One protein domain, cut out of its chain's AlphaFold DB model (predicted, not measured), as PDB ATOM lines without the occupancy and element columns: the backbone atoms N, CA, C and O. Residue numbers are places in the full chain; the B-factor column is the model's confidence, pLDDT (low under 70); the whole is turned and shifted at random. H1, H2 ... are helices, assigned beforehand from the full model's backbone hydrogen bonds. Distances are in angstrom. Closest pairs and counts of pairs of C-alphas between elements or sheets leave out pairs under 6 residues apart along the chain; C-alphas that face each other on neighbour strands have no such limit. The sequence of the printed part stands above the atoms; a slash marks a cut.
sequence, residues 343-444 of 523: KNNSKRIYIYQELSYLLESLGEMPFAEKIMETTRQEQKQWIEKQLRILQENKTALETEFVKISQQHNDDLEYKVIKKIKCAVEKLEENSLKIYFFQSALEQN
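AT A GLANCE: This is residues 343 to 444 of the 523 residues of an uncharacterized protein of Planctomycetes bacterium SRT547 (UniProt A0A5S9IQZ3). One long helix, H2, runs most of the length of a thin rod, and a shorter helix folds back along it from each end: H1 at its beginning, H3 at its end. The printed part has 102 residues with three named helices, in the order H1, H2, H3, and no named strand, an all helix domain. It is extended, with a radius of gyration of the C-alphas of 21.1 A and spans of 72 by 19 by 19 A.

IN THESE COORDINATES: H2, residues 365 to 406, is 60.4 A long, from C-alpha 365 at (250.343, 253.181, 224.251). H3, residues 414 to 442, is 41.8 A long and ends at (234.222, 250.684, 245.668). H1, residues 343 to 361, is 27.9 A long.

HOW THE PARTS SIT: H2 and H3 form a helical hairpin and touch, the closest C-alphas being those of Leu 387 and Ile 434, 6.0 A apart; they run opposite ways at a shallow tilt of 24 degrees. H1 and H2 form another, touching through residues 365 to 379 of H2 alone, closest at the C-alphas of Ser 356 and Ala 368, 4.6 A; the tilt is a shallow 21 degrees, opposite ways. H1 and H3 are apart. Every O i to N i+4 pair is within hydrogen-bond range in H2 and H3, and 14 of 15 in H1.

THE WHOLE: The farthest C-alphas, of Gly 363 and Asp 410, are 72.5 A apart. The printed part has no cut, and no link is long. Residues 409 to 415 stand free. The mean pLDDT of the printed part is 71.8, with residues 343 to 363 and 407 to 417 among those under 70.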
ATOM      1  N   LYS A 343     228.083 235.148 229.692       49.94
ATOM      2  CA  LYS A 343     229.205 234.423 229.089       49.94
ATOM      3  C   LYS A 343     229.845 235.145 227.902       49.94
ATOM      4  O   LYS A 343     231.023 234.941 227.607       49.94
ATOM      5  N   ASN A 344     229.084 235.984 227.200       56.16
ATOM      6  CA  ASN A 344     229.585 236.729 226.043       56.16
ATOM      7  C   ASN A 344     230.323 238.007 226.457       56.16
ATOM      8  O   ASN A 344     231.306 238.373 225.813       56.16
ATOM      9  N   ASN A 345     229.910 238.642 227.558       58.31
ATOM     10  CA  ASN A 345     230.563 239.853 228.061       58.31
ATOM     11  C   ASN A 345     231.935 239.545 228.677       58.31
ATOM     12  O   ASN A 345     232.898 240.244 228.371       58.31
ATOM     13  N   SER A 346     232.069 238.451 229.435       56.44
ATOM     14  CA  SER A 346     233.363 238.027 229.998       56.44
ATOM     15  C   SER A 346     234.394 237.695 228.911       56.44
ATOM     16  O   SER A 346     235.552 238.094 229.000       56.44
ATOM     17  N   LYS A 347     233.971 237.036 227.821       60.16
ATOM     18  CA  LYS A 347     234.842 236.761 226.664       60.16
ATOM     19  C   LYS A 347     235.277 238.031 225.940       60.16
ATOM     20  O   LYS A 347     236.435 238.145 225.559       60.16
ATOM     21  N   ARG A 348     234.359 238.982 225.753       64.38
ATOM     22  CA  ARG A 348     234.650 240.282 225.134       64.38
ATOM     23  C   ARG A 348     235.681 241.068 225.949       64.38
ATOM     24  O   ARG A 348     236.637 241.576 225.379       64.38
ATOM     25  N   ILE A 349     235.521 241.096 227.272       62.16
ATOM     26  CA  ILE A 349     236.471 241.710 228.208       62.16
ATOM     27  C   ILE A 349     237.864 241.084 228.086       62.16
ATOM     28  O   ILE A 349     238.847 241.812 227.979       62.16
ATOM     29  N   TYR A 350     237.944 239.752 228.082       61.69
ATOM     30  CA  TYR A 350     239.213 239.039 227.938       61.69
ATOM     31  C   TYR A 350     239.914 239.408 226.622       61.69
ATOM     32  O   TYR A 350     241.087 239.763 226.615       61.69
ATOM     33  N   ILE A 351     239.166 239.436 225.513       63.44
ATOM     34  CA  ILE A 351     239.707 239.816 224.204       63.44
ATOM     35  C   ILE A 351     240.215 241.268 224.204       63.44
ATOM     36  O   ILE A 351     241.277 241.527 223.645       63.44
ATOM     37  N   TYR A 352     239.524 242.213 224.851       65.81
ATOM     38  CA  TYR A 352     240.025 243.591 224.964       65.81
ATOM     39  C   TYR A 352     241.326 243.702 225.761       65.81
ATOM     40  O   TYR A 352     242.167 244.536 225.431       65.81
ATOM     41  N   GLN A 353     241.505 242.872 226.788       63.12
ATOM     42  CA  GLN A 353     242.736 242.857 227.577       63.12
ATOM     43  C   GLN A 353     243.913 242.343 226.753       63.12
ATOM     44  O   GLN A 353     244.946 243.006 226.699       63.12
ATOM     45  N   GLU A 354     243.735 241.218 226.062       61.16
ATOM     46  CA  GLU A 354     244.756 240.674 225.163       61.16
ATOM     47  C   GLU A 354     245.100 241.675 224.047       61.16
ATOM     48  O   GLU A 354     246.272 241.925 223.777       61.16
ATOM     49  N   LEU A 355     244.094 242.341 223.461       64.31
ATOM     50  CA  LEU A 355     244.302 243.405 222.470       64.31
ATOM     51  C   LEU A 355     245.122 244.575 223.025       64.31
ATOM     52  O   LEU A 355     246.011 245.070 222.337       64.31
ATOM     53  N   SER A 356     244.840 245.015 224.254       61.84
ATOM     54  CA  SER A 356     245.578 246.106 224.896       61.84
ATOM     55  C   SER A 356     247.042 245.745 225.123       61.84
ATOM     56  O   SER A 356     247.914 246.533 224.775       61.84
ATOM     57  N   TYR A 357     247.324 244.549 225.654       62.38
ATOM     58  CA  TYR A 357     248.701 244.099 225.875       62.38
ATOM     59  C   TYR A 357     249.479 243.967 224.565       62.38
ATOM     60  O   TYR A 357     250.643 244.361 224.495       62.38
ATOM     61  N   LEU A 358     248.830 243.461 223.514       57.69
ATOM     62  CA  LEU A 358     249.429 243.396 222.183       57.69
ATOM     63  C   LEU A 358     249.771 244.801 221.670       57.69
ATOM     64  O   LEU A 358     250.891 245.034 221.227       57.69
ATOM     65  N   LEU A 359     248.868 245.772 221.802       61.06
ATOM     66  CA  LEU A 359     249.110 247.151 221.363       61.06
ATOM     67  C   LEU A 359     250.166 247.885 222.206       61.06
ATOM     68  O   LEU A 359     250.934 248.669 221.653       61.06
ATOM     69  N   GLU A 360     250.259 247.605 223.509       62.09
ATOM     70  CA  GLU A 360     251.355 248.087 224.364       62.09
ATOM     71  C   GLU A 360     252.705 247.533 223.908       62.09
ATOM     72  O   GLU A 360     253.670 248.289 223.792       62.09
ATOM     73  N   SER A 361     252.773 246.232 223.601       56.94
ATOM     74  CA  SER A 361     254.002 245.603 223.099       56.94
ATOM     75  C   SER A 361     254.437 246.130 221.728       56.94
ATOM     76  O   SER A 361     255.619 246.071 221.404       56.94
ATOM     77  N   LEU A 362     253.498 246.699 220.966       54.12
ATOM     78  CA  LEU A 362     253.719 247.337 219.670       54.12
ATOM     79  C   LEU A 362     253.919 248.861 219.771       54.12
ATOM     80  O   LEU A 362     253.936 249.533 218.751       54.12
ATOM     81  N   GLY A 363     254.046 249.447 220.967       58.31
ATOM     82  CA  GLY A 363     254.332 250.881 221.135       58.31
ATOM     83  C   GLY A 363     253.141 251.841 220.965       58.31
ATOM     84  O   GLY A 363     253.303 253.044 221.162       58.31
ATOM     85  N   GLU A 364     251.925 251.347 220.704       70.44
ATOM     86  CA  GLU A 364     250.691 252.145 220.546       70.44
ATOM     87  C   GLU A 364     250.021 252.466 221.902       70.44
ATOM     88  O   GLU A 364     248.808 252.301 222.088       70.44
ATOM     89  N   MET A 365     250.805 252.946 222.873       64.12
ATOM     90  CA  MET A 365     250.343 253.181 224.251       64.12
ATOM     91  C   MET A 365     249.071 254.043 224.367       64.12
ATOM     92  O   MET A 365     248.163 253.627 225.085       64.12
ATOM     93  N   PRO A 366     248.903 255.170 223.643       71.12
ATOM     94  CA  PRO A 366     247.688 255.985 223.762       71.12
ATOM     95  C   PRO A 366     246.408 255.251 223.329       71.12
ATOM     96  O   PRO A 366     245.319 255.528 223.836       71.12
ATOM     97  N   PHE A 367     246.512 254.323 222.371       65.94
ATOM     98  CA  PHE A 367     245.368 253.535 221.922       65.94
ATOM     99  C   PHE A 367     245.097 252.365 222.870       65.94
ATOM    100  O   PHE A 367     243.939 252.132 223.213       65.94
ATOM    101  N   ALA A 368     246.141 251.699 223.369       62.91
ATOM    102  CA  ALA A 368     246.008 250.694 224.419       62.91
ATOM    103  C   ALA A 368     245.360 251.273 225.693       62.91
ATOM    104  O   ALA A 368     244.379 250.724 226.191       62.91
ATOM    105  N   GLU A 369     245.796 252.453 226.148       71.81
ATOM    106  CA  GLU A 369     245.181 253.174 227.272       71.81
ATOM    107  C   GLU A 369     243.693 253.458 227.031       71.81
ATOM    108  O   GLU A 369     242.859 253.259 227.919       71.81
ATOM    109  N   LYS A 370     243.325 253.860 225.807       74.44
ATOM    110  CA  LYS A 370     241.923 254.075 225.421       74.44
ATOM    111  C   LYS A 370     241.102 252.780 225.468       74.44
ATOM    112  O   LYS A 370     239.947 252.818 225.904       74.44
ATOM    113  N   ILE A 371     241.668 251.647 225.042       67.62
ATOM    114  CA  ILE A 371     241.019 250.329 225.144       67.62
ATOM    115  C   ILE A 371     240.841 249.939 226.612       67.62
ATOM    116  O   ILE A 371     239.748 249.516 226.994       67.62
ATOM    117  N   MET A 372     241.868 250.113 227.450       67.88
ATOM    118  CA  MET A 372     241.783 249.814 228.881       67.88
ATOM    119  C   MET A 372     240.716 250.653 229.580       67.88
ATOM    120  O   MET A 372     239.914 250.109 230.339       67.88
ATOM    121  N   GLU A 373     240.660 251.955 229.298       78.38
ATOM    122  CA  GLU A 373     239.664 252.849 229.887       78.38
ATOM    123  C   GLU A 373     238.246 252.493 229.421       78.38
ATOM    124  O   GLU A 373     237.323 252.411 230.233       78.38
ATOM    125  N   THR A 374     238.065 252.178 228.135       73.62
ATOM    126  CA  THR A 374     236.761 251.734 227.614       73.62
ATOM    127  C   THR A 374     236.336 250.406 228.246       73.62
ATOM    128  O   THR A 374     235.195 250.264 228.684       73.62
ATOM    129  N   THR A 375     237.262 249.454 228.380       68.56
ATOM    130  CA  THR A 375     237.017 248.160 229.036       68.56
ATOM    131  C   THR A 375     236.617 248.353 230.495       68.56
ATOM    132  O   THR A 375     235.662 247.734 230.960       68.56
ATOM    133  N   ARG A 376     237.292 249.261 231.211       72.94
ATOM    134  CA  ARG A 376     236.965 249.624 232.594       72.94
ATOM    135  C   ARG A 376     235.554 250.203 232.706       72.94
ATOM    136  O   ARG A 376     234.818 249.847 233.626       72.94
ATOM    137  N   GLN A 377     235.160 251.068 231.773       78.81
ATOM    138  CA  GLN A 377     233.816 251.650 231.734       78.81
ATOM    139  C   GLN A 377     232.739 250.607 231.414       78.81
ATOM    140  O   GLN A 377     231.721 250.567 232.106       78.81
ATOM    141  N   GLU A 378     232.967 249.731 230.430       73.44
ATOM    142  CA  GLU A 378     232.051 248.628 230.101       73.44
ATOM    143  C   GLU A 378     231.903 247.654 231.284       73.44
ATOM    144  O   GLU A 378     230.786 247.276 231.643       73.44
ATOM    145  N   GLN A 379     233.007 247.306 231.952       71.75
ATOM    146  CA  GLN A 379     233.000 246.482 233.165       71.75
ATOM    147  C   GLN A 379     232.216 247.144 234.294       71.75
ATOM    148  O   GLN A 379     231.370 246.501 234.910       71.75
ATOM    149  N   LYS A 380     232.440 248.437 234.542       79.19
ATOM    150  CA  LYS A 380     231.683 249.195 235.539       79.19
ATOM    151  C   LYS A 380     230.181 249.160 235.247       79.19
ATOM    152  O   LYS A 380     229.405 248.818 236.135       79.19
ATOM    153  N   GLN A 381     229.775 249.446 234.008       78.81
ATOM    154  CA  GLN A 381     228.368 249.398 233.595       78.81
ATOM    155  C   GLN A 381     227.767 247.998 233.750       78.81
ATOM    156  O   GLN A 381     226.614 247.855 234.165       78.81
ATOM    157  N   TRP A 382     228.537 246.953 233.440       77.75
ATOM    158  CA  TRP A 382     228.104 245.575 233.636       77.75
ATOM    159  C   TRP A 382     227.914 245.247 235.120       77.75
ATOM    160  O   TRP A 382     226.856 244.728 235.476       77.75
ATOM    161  N   ILE A 383     228.868 245.602 235.991       74.56
ATOM    162  CA  ILE A 383     228.738 245.394 237.440       74.56
ATOM    163  C   ILE A 383     227.518 246.159 237.976       74.56
ATOM    164  O   ILE A 383     226.716 245.598 238.717       74.56
ATOM    165  N   GLU A 384     227.309 247.407 237.551       80.19
ATOM    166  CA  GLU A 384     226.128 248.201 237.916       80.19
ATOM    167  C   GLU A 384     224.815 247.555 237.437       80.19
ATOM    168  O   GLU A 384     223.823 247.544 238.174       80.19
ATOM    169  N   LYS A 385     224.790 246.966 236.231       81.06
ATOM    170  CA  LYS A 385     223.636 246.199 235.731       81.06
ATOM    171  C   LYS A 385     223.397 244.941 236.571       81.06
ATOM    172  O   LYS A 385     222.253 244.688 236.943       81.06
ATOM    173  N   GLN A 386     224.444 244.179 236.896       75.00
ATOM    174  CA  GLN A 386     224.331 242.998 237.760       75.00
ATOM    175  C   GLN A 386     223.810 243.378 239.143       75.00
ATOM    176  O   GLN A 386     222.889 242.740 239.641       75.00
ATOM    177  N   LEU A 387     224.315 244.462 239.734       80.12
ATOM    178  CA  LEU A 387     223.821 244.967 241.012       80.12
ATOM    179  C   LEU A 387     222.337 245.313 240.959       80.12
ATOM    180  O   LEU A 387     221.609 244.947 241.876       80.12
ATOM    181  N   ARG A 388     221.872 245.949 239.880       82.00
ATOM    182  CA  ARG A 388     220.446 246.244 239.695       82.00
ATOM    183  C   ARG A 388     219.603 244.968 239.647       82.00
ATOM    184  O   ARG A 388     218.642 244.857 240.396       82.00
ATOM    185  N   ILE A 389     220.006 243.986 238.836       77.19
ATOM    186  CA  ILE A 389     219.316 242.689 238.726       77.19
ATOM    187  C   ILE A 389     219.293 241.974 240.084       77.19
ATOM    188  O   ILE A 389     218.261 241.460 240.507       77.19
ATOM    189  N   LEU A 390     220.419 241.955 240.801       78.81
ATOM    190  CA  LEU A 390     220.516 241.317 242.112       78.81
ATOM    191  C   LEU A 390     219.669 242.047 243.168       78.81
ATOM    192  O   LEU A 390     219.062 241.387 244.009       78.81
ATOM    193  N   GLN A 391     219.574 243.379 243.120       84.25
ATOM    194  CA  GLN A 391     218.703 244.180 243.992       84.25
ATOM    195  C   GLN A 391     217.214 243.932 243.710       84.25
ATOM    196  O   GLN A 391     216.423 243.776 244.644       84.25
ATOM    197  N   GLU A 392     216.829 243.832 242.437       84.56
ATOM    198  CA  GLU A 392     215.472 243.449 242.027       84.56
ATOM    199  C   GLU A 392     215.142 242.026 242.504       84.56
ATOM    200  O   GLU A 392     214.114 241.811 243.152       84.56
ATOM    201  N   ASN A 393     216.058 241.073 242.295       77.69
ATOM    202  CA  ASN A 393     215.935 239.699 242.788       77.69
ATOM    203  C   ASN A 393     215.846 239.640 244.315       77.69
ATOM    204  O   ASN A 393     215.045 238.875 244.847       77.69
ATOM    205  N   LYS A 394     216.626 240.460 245.033       80.94
ATOM    206  CA  LYS A 394     216.568 240.558 246.498       80.94
ATOM    207  C   LYS A 394     215.178 240.995 246.939       80.94
ATOM    208  O   LYS A 394     214.572 240.325 247.764       80.94
ATOM    209  N   THR A 395     214.648 242.051 246.328       83.06
ATOM    210  CA  THR A 395     213.309 242.578 246.633       83.06
ATOM    211  C   THR A 395     212.217 241.536 246.352       83.06
ATOM    212  O   THR A 395     211.279 241.368 247.137       83.06
ATOM    213  N   ALA A 396     212.344 240.788 245.249       81.62
ATOM    214  CA  ALA A 396     211.425 239.710 244.896       81.62
ATOM    215  C   ALA A 396     211.479 238.547 245.904       81.62
ATOM    216  O   ALA A 396     210.430 238.097 246.371       81.62
ATOM    217  N   LEU A 397     212.683 238.108 246.284       78.75
ATOM    218  CA  LEU A 397     212.902 237.055 247.278       78.75
ATOM    219  C   LEU A 397     212.438 237.478 248.679       78.75
ATOM    220  O   LEU A 397     211.828 236.675 249.375       78.75
ATOM    221  N   GLU A 398     212.655 238.733 249.084       78.75
ATOM    222  CA  GLU A 398     212.146 239.282 250.349       78.75
ATOM    223  C   GLU A 398     210.612 239.292 250.357       78.75
ATOM    224  O   GLU A 398     209.985 238.874 251.331       78.75
ATOM    225  N   THR A 399     209.991 239.680 249.242       83.81
ATOM    226  CA  THR A 399     208.530 239.639 249.085       83.81
ATOM    227  C   THR A 399     207.995 238.206 249.156       83.81
ATOM    228  O   THR A 399     206.962 237.958 249.780       83.81
ATOM    229  N   GLU A 400     208.673 237.248 248.519       79.69
ATOM    230  CA  GLU A 400     208.320 235.827 248.578       79.69
ATOM    231  C   GLU A 400     208.487 235.267 249.997       79.69
ATOM    232  O   GLU A 400     207.580 234.612 250.508       79.69
ATOM    233  N   PHE A 401     209.594 235.587 250.666       77.75
ATOM    234  CA  PHE A 401     209.867 235.193 252.044       77.75
ATOM    235  C   PHE A 401     208.795 235.714 253.009       77.75
ATOM    236  O   PHE A 401     208.268 234.947 253.819       77.75
ATOM    237  N   VAL A 402     208.405 236.988 252.889       79.12
ATOM    238  CA  VAL A 402     207.322 237.582 253.686       79.12
ATOM    239  C   VAL A 402     205.988 236.885 253.401       79.12
ATOM    240  O   VAL A 402     205.278 236.543 254.344       79.12
ATOM    241  N   LYS A 403     205.662 236.595 252.133       79.88
ATOM    242  CA  LYS A 403     204.441 235.849 251.767       79.88
ATOM    243  C   LYS A 403     204.417 234.445 252.370       79.88
ATOM    244  O   LYS A 403     203.402 234.061 252.942       79.88
ATOM    245  N   ILE A 404     205.520 233.696 252.272       74.75
ATOM    246  CA  ILE A 404     205.649 232.351 252.856       74.75
ATOM    247  C   ILE A 404     205.492 232.418 254.379       74.75
ATOM    248  O   ILE A 404     204.805 231.578 254.957       74.75
ATOM    249  N   SER A 405     206.082 233.432 255.014       69.44
ATOM    250  CA  SER A 405     206.023 233.632 256.466       69.44
ATOM    251  C   SER A 405     204.626 234.043 256.950       69.44
ATOM    252  O   SER A 405     204.212 233.633 258.024       69.44
ATOM    253  N   GLN A 406     203.871 234.811 256.156       71.75
ATOM    254  CA  GLN A 406     202.514 235.267 256.495       71.75
ATOM    255  C   GLN A 406     201.418 234.232 256.192       71.75
ATOM    256  O   GLN A 406     200.381 234.231 256.850       71.75
ATOM    257  N   GLN A 407     201.614 233.356 255.199       66.06
ATOM    258  CA  GLN A 407     200.633 232.328 254.816       66.06
ATOM    259  C   GLN A 407     200.538 231.156 255.809       66.06
ATOM    260  O   GLN A 407     199.600 230.365 255.722       66.06
ATOM    261  N   HIS A 408     201.474 231.040 256.752       61.47
ATOM    262  CA  HIS A 408     201.592 229.893 257.651       61.47
ATOM    263  C   HIS A 408     201.835 230.345 259.097       61.47
ATOM    264  O   HIS A 408     202.931 230.185 259.623       61.47
ATOM    265  N   ASN A 409     200.804 230.918 259.730       53.16
ATOM    266  CA  ASN A 409     200.900 231.412 261.108       53.16
ATOM    267  C   ASN A 409     200.699 230.343 262.198       53.16
ATOM    268  O   ASN A 409     201.171 230.575 263.303       53.16
ATOM    269  N   ASP A 410     200.076 229.186 261.926       51.28
ATOM    270  CA  ASP A 410     199.598 228.321 263.028       51.28
ATOM    271  C   ASP A 410     199.923 226.814 262.940       51.28
ATOM    272  O   ASP A 410     199.586 226.084 263.863       51.28
ATOM    273  N   ASP A 411     200.629 226.321 261.914       53.62
ATOM    274  CA  ASP A 411     201.191 224.954 261.938       53.62
ATOM    275  C   ASP A 411     202.358 224.820 260.941       53.62
ATOM    276  O   ASP A 411     202.181 224.780 259.718       53.62
ATOM    277  N   LEU A 412     203.594 224.796 261.454       57.12
ATOM    278  CA  LEU A 412     204.814 224.688 260.646       57.12
ATOM    279  C   LEU A 412     205.022 223.242 260.171       57.12
ATOM    280  O   LEU A 412     205.834 222.491 260.712       57.12
ATOM    281  N   GLU A 413     204.318 222.848 259.109       64.19
ATOM    282  CA  GLU A 413     204.624 221.607 258.399       64.19
ATOM    283  C   GLU A 413     206.092 221.600 257.926       64.19
ATOM    284  O   GLU A 413     206.618 222.597 257.421       64.19
ATOM    285  N   TYR A 414     206.749 220.438 257.985       60.94
ATOM    286  CA  TYR A 414     208.128 220.228 257.508       60.94
ATOM    287  C   TYR A 414     208.394 220.801 256.098       60.94
ATOM    288  O   TYR A 414     209.487 221.290 255.801       60.94
ATOM    289  N   LYS A 415     207.380 220.790 255.220       64.81
ATOM    290  CA  LYS A 415     207.451 221.371 253.870       64.81
ATOM    291  C   LYS A 415     207.610 222.896 253.880       64.81
ATOM    292  O   LYS A 415     208.317 223.419 253.023       64.81
ATOM    293  N   VAL A 416     206.989 223.595 254.830       64.31
ATOM    294  CA  VAL A 416     207.095 225.053 254.999       64.31
ATOM    295  C   VAL A 416     208.475 225.414 255.535       64.31
ATOM    296  O   VAL A 416     209.146 226.254 254.944       64.31
ATOM    297  N   ILE A 417     208.971 224.693 256.548       65.88
ATOM    298  CA  ILE A 417     210.337 224.868 257.075       65.88
ATOM    299  C   ILE A 417     211.375 224.700 255.959       65.88
ATOM    300  O   ILE A 417     212.302 225.497 255.843       65.88
ATOM    301  N   LYS A 418     211.209 223.692 255.092       70.88
ATOM    302  CA  LYS A 418     212.108 223.478 253.949       70.88
ATOM    303  C   LYS A 418     212.053 224.629 252.933       70.88
ATOM    304  O   LYS A 418     213.092 225.001 252.394       70.88
ATOM    305  N   LYS A 419     210.869 225.193 252.671       69.88
ATOM    306  CA  LYS A 419     210.713 226.362 251.788       69.88
ATOM    307  C   LYS A 419     211.342 227.620 252.386       69.88
ATOM    308  O   LYS A 419     212.043 228.319 251.669       69.88
ATOM    309  N   ILE A 420     211.146 227.859 253.685       68.31
ATOM    310  CA  ILE A 420     211.763 228.972 254.417       68.31
ATOM    311  C   ILE A 420     213.288 228.849 254.361       68.31
ATOM    312  O   ILE A 420     213.943 229.800 253.957       68.31
ATOM    313  N   LYS A 421     213.852 227.671 254.666       71.44
ATOM    314  CA  LYS A 421     215.302 227.431 254.564       71.44
ATOM    315  C   LYS A 421     215.844 227.723 253.161       71.44
ATOM    316  O   LYS A 421     216.795 228.477 253.033       71.44
ATOM    317  N   CYS A 422     215.186 227.216 252.118       76.25
ATOM    318  CA  CYS A 422     215.582 227.469 250.728       76.25
ATOM    319  C   CYS A 422     215.497 228.961 250.347       76.25
ATOM    320  O   CYS A 422     216.349 229.465 249.620       76.25
ATOM    321  N   ALA A 423     214.483 229.684 250.831       70.12
ATOM    322  CA  ALA A 423     214.362 231.123 250.598       70.12
ATOM    323  C   ALA A 423     215.458 231.919 251.327       70.12
ATOM    324  O   ALA A 423     216.018 232.842 250.740       70.12
ATOM    325  N   VAL A 424     215.797 231.536 252.564       71.56
ATOM    326  CA  VAL A 424     216.891 232.137 253.345       71.56
ATOM    327  C   VAL A 424     218.237 231.899 252.667       71.56
ATOM    328  O   VAL A 424     218.948 232.864 252.418       71.56
ATOM    329  N   GLU A 425     218.542 230.663 252.263       77.12
ATOM    330  CA  GLU A 425     219.782 230.324 251.543       77.12
ATOM    331  C   GLU A 425     219.938 231.165 250.265       77.12
ATOM    332  O   GLU A 425     220.998 231.733 250.005       77.12
ATOM    333  N   LYS A 426     218.857 231.322 249.487       76.94
ATOM    334  CA  LYS A 426     218.859 232.172 248.285       76.94
ATOM    335  C   LYS A 426     219.045 233.655 248.606       76.94
ATOM    336  O   LYS A 426     219.709 234.356 247.845       76.94
ATOM    337  N   LEU A 427     218.446 234.152 249.689       76.25
ATOM    338  CA  LEU A 427     218.602 235.540 250.132       76.25
ATOM    339  C   LEU A 427     220.025 235.826 250.617       76.25
ATOM    340  O   LEU A 427     220.568 236.885 250.295       76.25
ATOM    341  N   GLU A 428     220.629 234.894 251.352       78.75
ATOM    342  CA  GLU A 428     222.016 234.966 251.814       78.75
ATOM    343  C   GLU A 428     222.984 234.944 250.630       78.75
ATOM    344  O   GLU A 428     223.814 235.846 250.506       78.75
ATOM    345  N   GLU A 429     222.820 233.999 249.696       82.94
ATOM    346  CA  GLU A 429     223.636 233.926 248.479       82.94
ATOM    347  C   GLU A 429     223.512 235.211 247.644       82.94
ATOM    348  O   GLU A 429     224.513 235.778 247.202       82.94
ATOM    349  N   ASN A 430     222.288 235.708 247.446       81.38
ATOM    350  CA  ASN A 430     222.051 236.923 246.673       81.38
ATOM    351  C   ASN A 430     222.639 238.165 247.368       81.38
ATOM    352  O   ASN A 430     223.215 239.028 246.710       81.38
ATOM    353  N   SER A 431     222.552 238.239 248.699       81.31
ATOM    354  CA  SER A 431     223.149 239.329 249.482       81.31
ATOM    355  C   SER A 431     224.676 239.303 249.426       81.31
ATOM    356  O   SER A 431     225.294 240.358 249.283       81.31
ATOM    357  N   LEU A 432     225.284 238.115 249.464       82.81
ATOM    358  CA  LEU A 432     226.731 237.954 249.338       82.81
ATOM    359  C   LEU A 432     227.230 238.347 247.937       82.81
ATOM    360  O   LEU A 432     228.246 239.029 247.822       82.81
ATOM    361  N   LYS A 433     226.489 238.001 246.874       84.19
ATOM    362  CA  LYS A 433     226.781 238.469 245.504       84.19
ATOM    363  C   LYS A 433     226.703 239.988 245.385       84.19
ATOM    364  O   LYS A 433     227.593 240.595 244.794       84.19
ATOM    365  N   ILE A 434     225.667 240.610 245.958       81.25
ATOM    366  CA  ILE A 434     225.542 242.077 245.992       81.25
ATOM    367  C   ILE A 434     226.764 242.687 246.678       81.25
ATOM    368  O   ILE A 434     227.380 243.593 246.121       81.25
ATOM    369  N   TYR A 435     227.141 242.161 247.844       85.06
ATOM    370  CA  TYR A 435     228.298 242.643 248.593       85.06
ATOM    371  C   TYR A 435     229.599 242.538 247.789       85.06
ATOM    372  O   TYR A 435     230.370 243.496 247.740       85.06
ATOM    373  N   PHE A 436     229.825 241.398 247.132       86.69
ATOM    374  CA  PHE A 436     230.991 241.166 246.278       86.69
ATOM    375  C   PHE A 436     231.102 242.227 245.174       86.69
ATOM    376  O   PHE A 436     232.129 242.893 245.055       86.69
ATOM    377  N   PHE A 437     230.028 242.441 244.411       82.88
ATOM    378  CA  PHE A 437     230.021 243.408 243.314       82.88
ATOM    379  C   PHE A 437     230.101 244.866 243.793       82.88
ATOM    380  O   PHE A 437     230.774 245.675 243.157       82.88
ATOM    381  N   GLN A 438     229.469 245.212 244.921       84.75
ATOM    382  CA  GLN A 438     229.594 246.544 245.530       84.75
ATOM    383  C   GLN A 438     231.026 246.817 245.988       84.75
ATOM    384  O   GLN A 438     231.601 247.841 245.628       84.75
ATOM    385  N   SER A 439     231.620 245.869 246.713       84.12
ATOM    386  CA  SER A 439     232.995 245.983 247.204       84.12
ATOM    387  C   SER A 439     233.988 246.095 246.047       84.12
ATOM    388  O   SER A 439     234.922 246.891 246.110       84.12
ATOM    389  N   ALA A 440     233.764 245.352 244.959       84.50
ATOM    390  CA  ALA A 440     234.587 245.455 243.764       84.50
ATOM    391  C   ALA A 440     234.485 246.840 243.098       84.50
ATOM    392  O   ALA A 440     235.512 247.412 242.737       84.50
ATOM    393  N   LEU A 441     233.283 247.426 243.000       83.19
ATOM    394  CA  LEU A 441     233.113 248.798 242.502       83.19
ATOM    395  C   LEU A 441     233.818 249.830 243.384       83.19
ATOM    396  O   LEU A 441     234.537 250.684 242.865       83.19
ATOM    397  N   GLU A 442     233.624 249.755 244.701       84.19
ATOM    398  CA  GLU A 442     234.222 250.684 245.668       84.19
ATOM    399  C   GLU A 442     235.753 250.656 245.611       84.19
ATOM    400  O   GLU A 442     236.409 251.695 245.672       84.19
ATOM    401  N   GLN A 443     236.323 249.464 245.440       81.69
ATOM    402  CA  GLN A 443     237.768 249.244 245.408       81.69
ATOM    403  C   GLN A 443     238.376 249.348 244.007       81.69
ATOM    404  O   GLN A 443     239.570 249.109 243.841       81.69
ATOM    405  N   ASN A 444     237.591 249.742 243.001       77.19
ATOM    406  CA  ASN A 444     238.030 249.837 241.610       77.19
ATOM    407  C   ASN A 444     238.537 248.506 241.008       77.19
ATOM    408  O   ASN A 444     239.369 248.503 240.096       77.19
TER     409      ASN A 444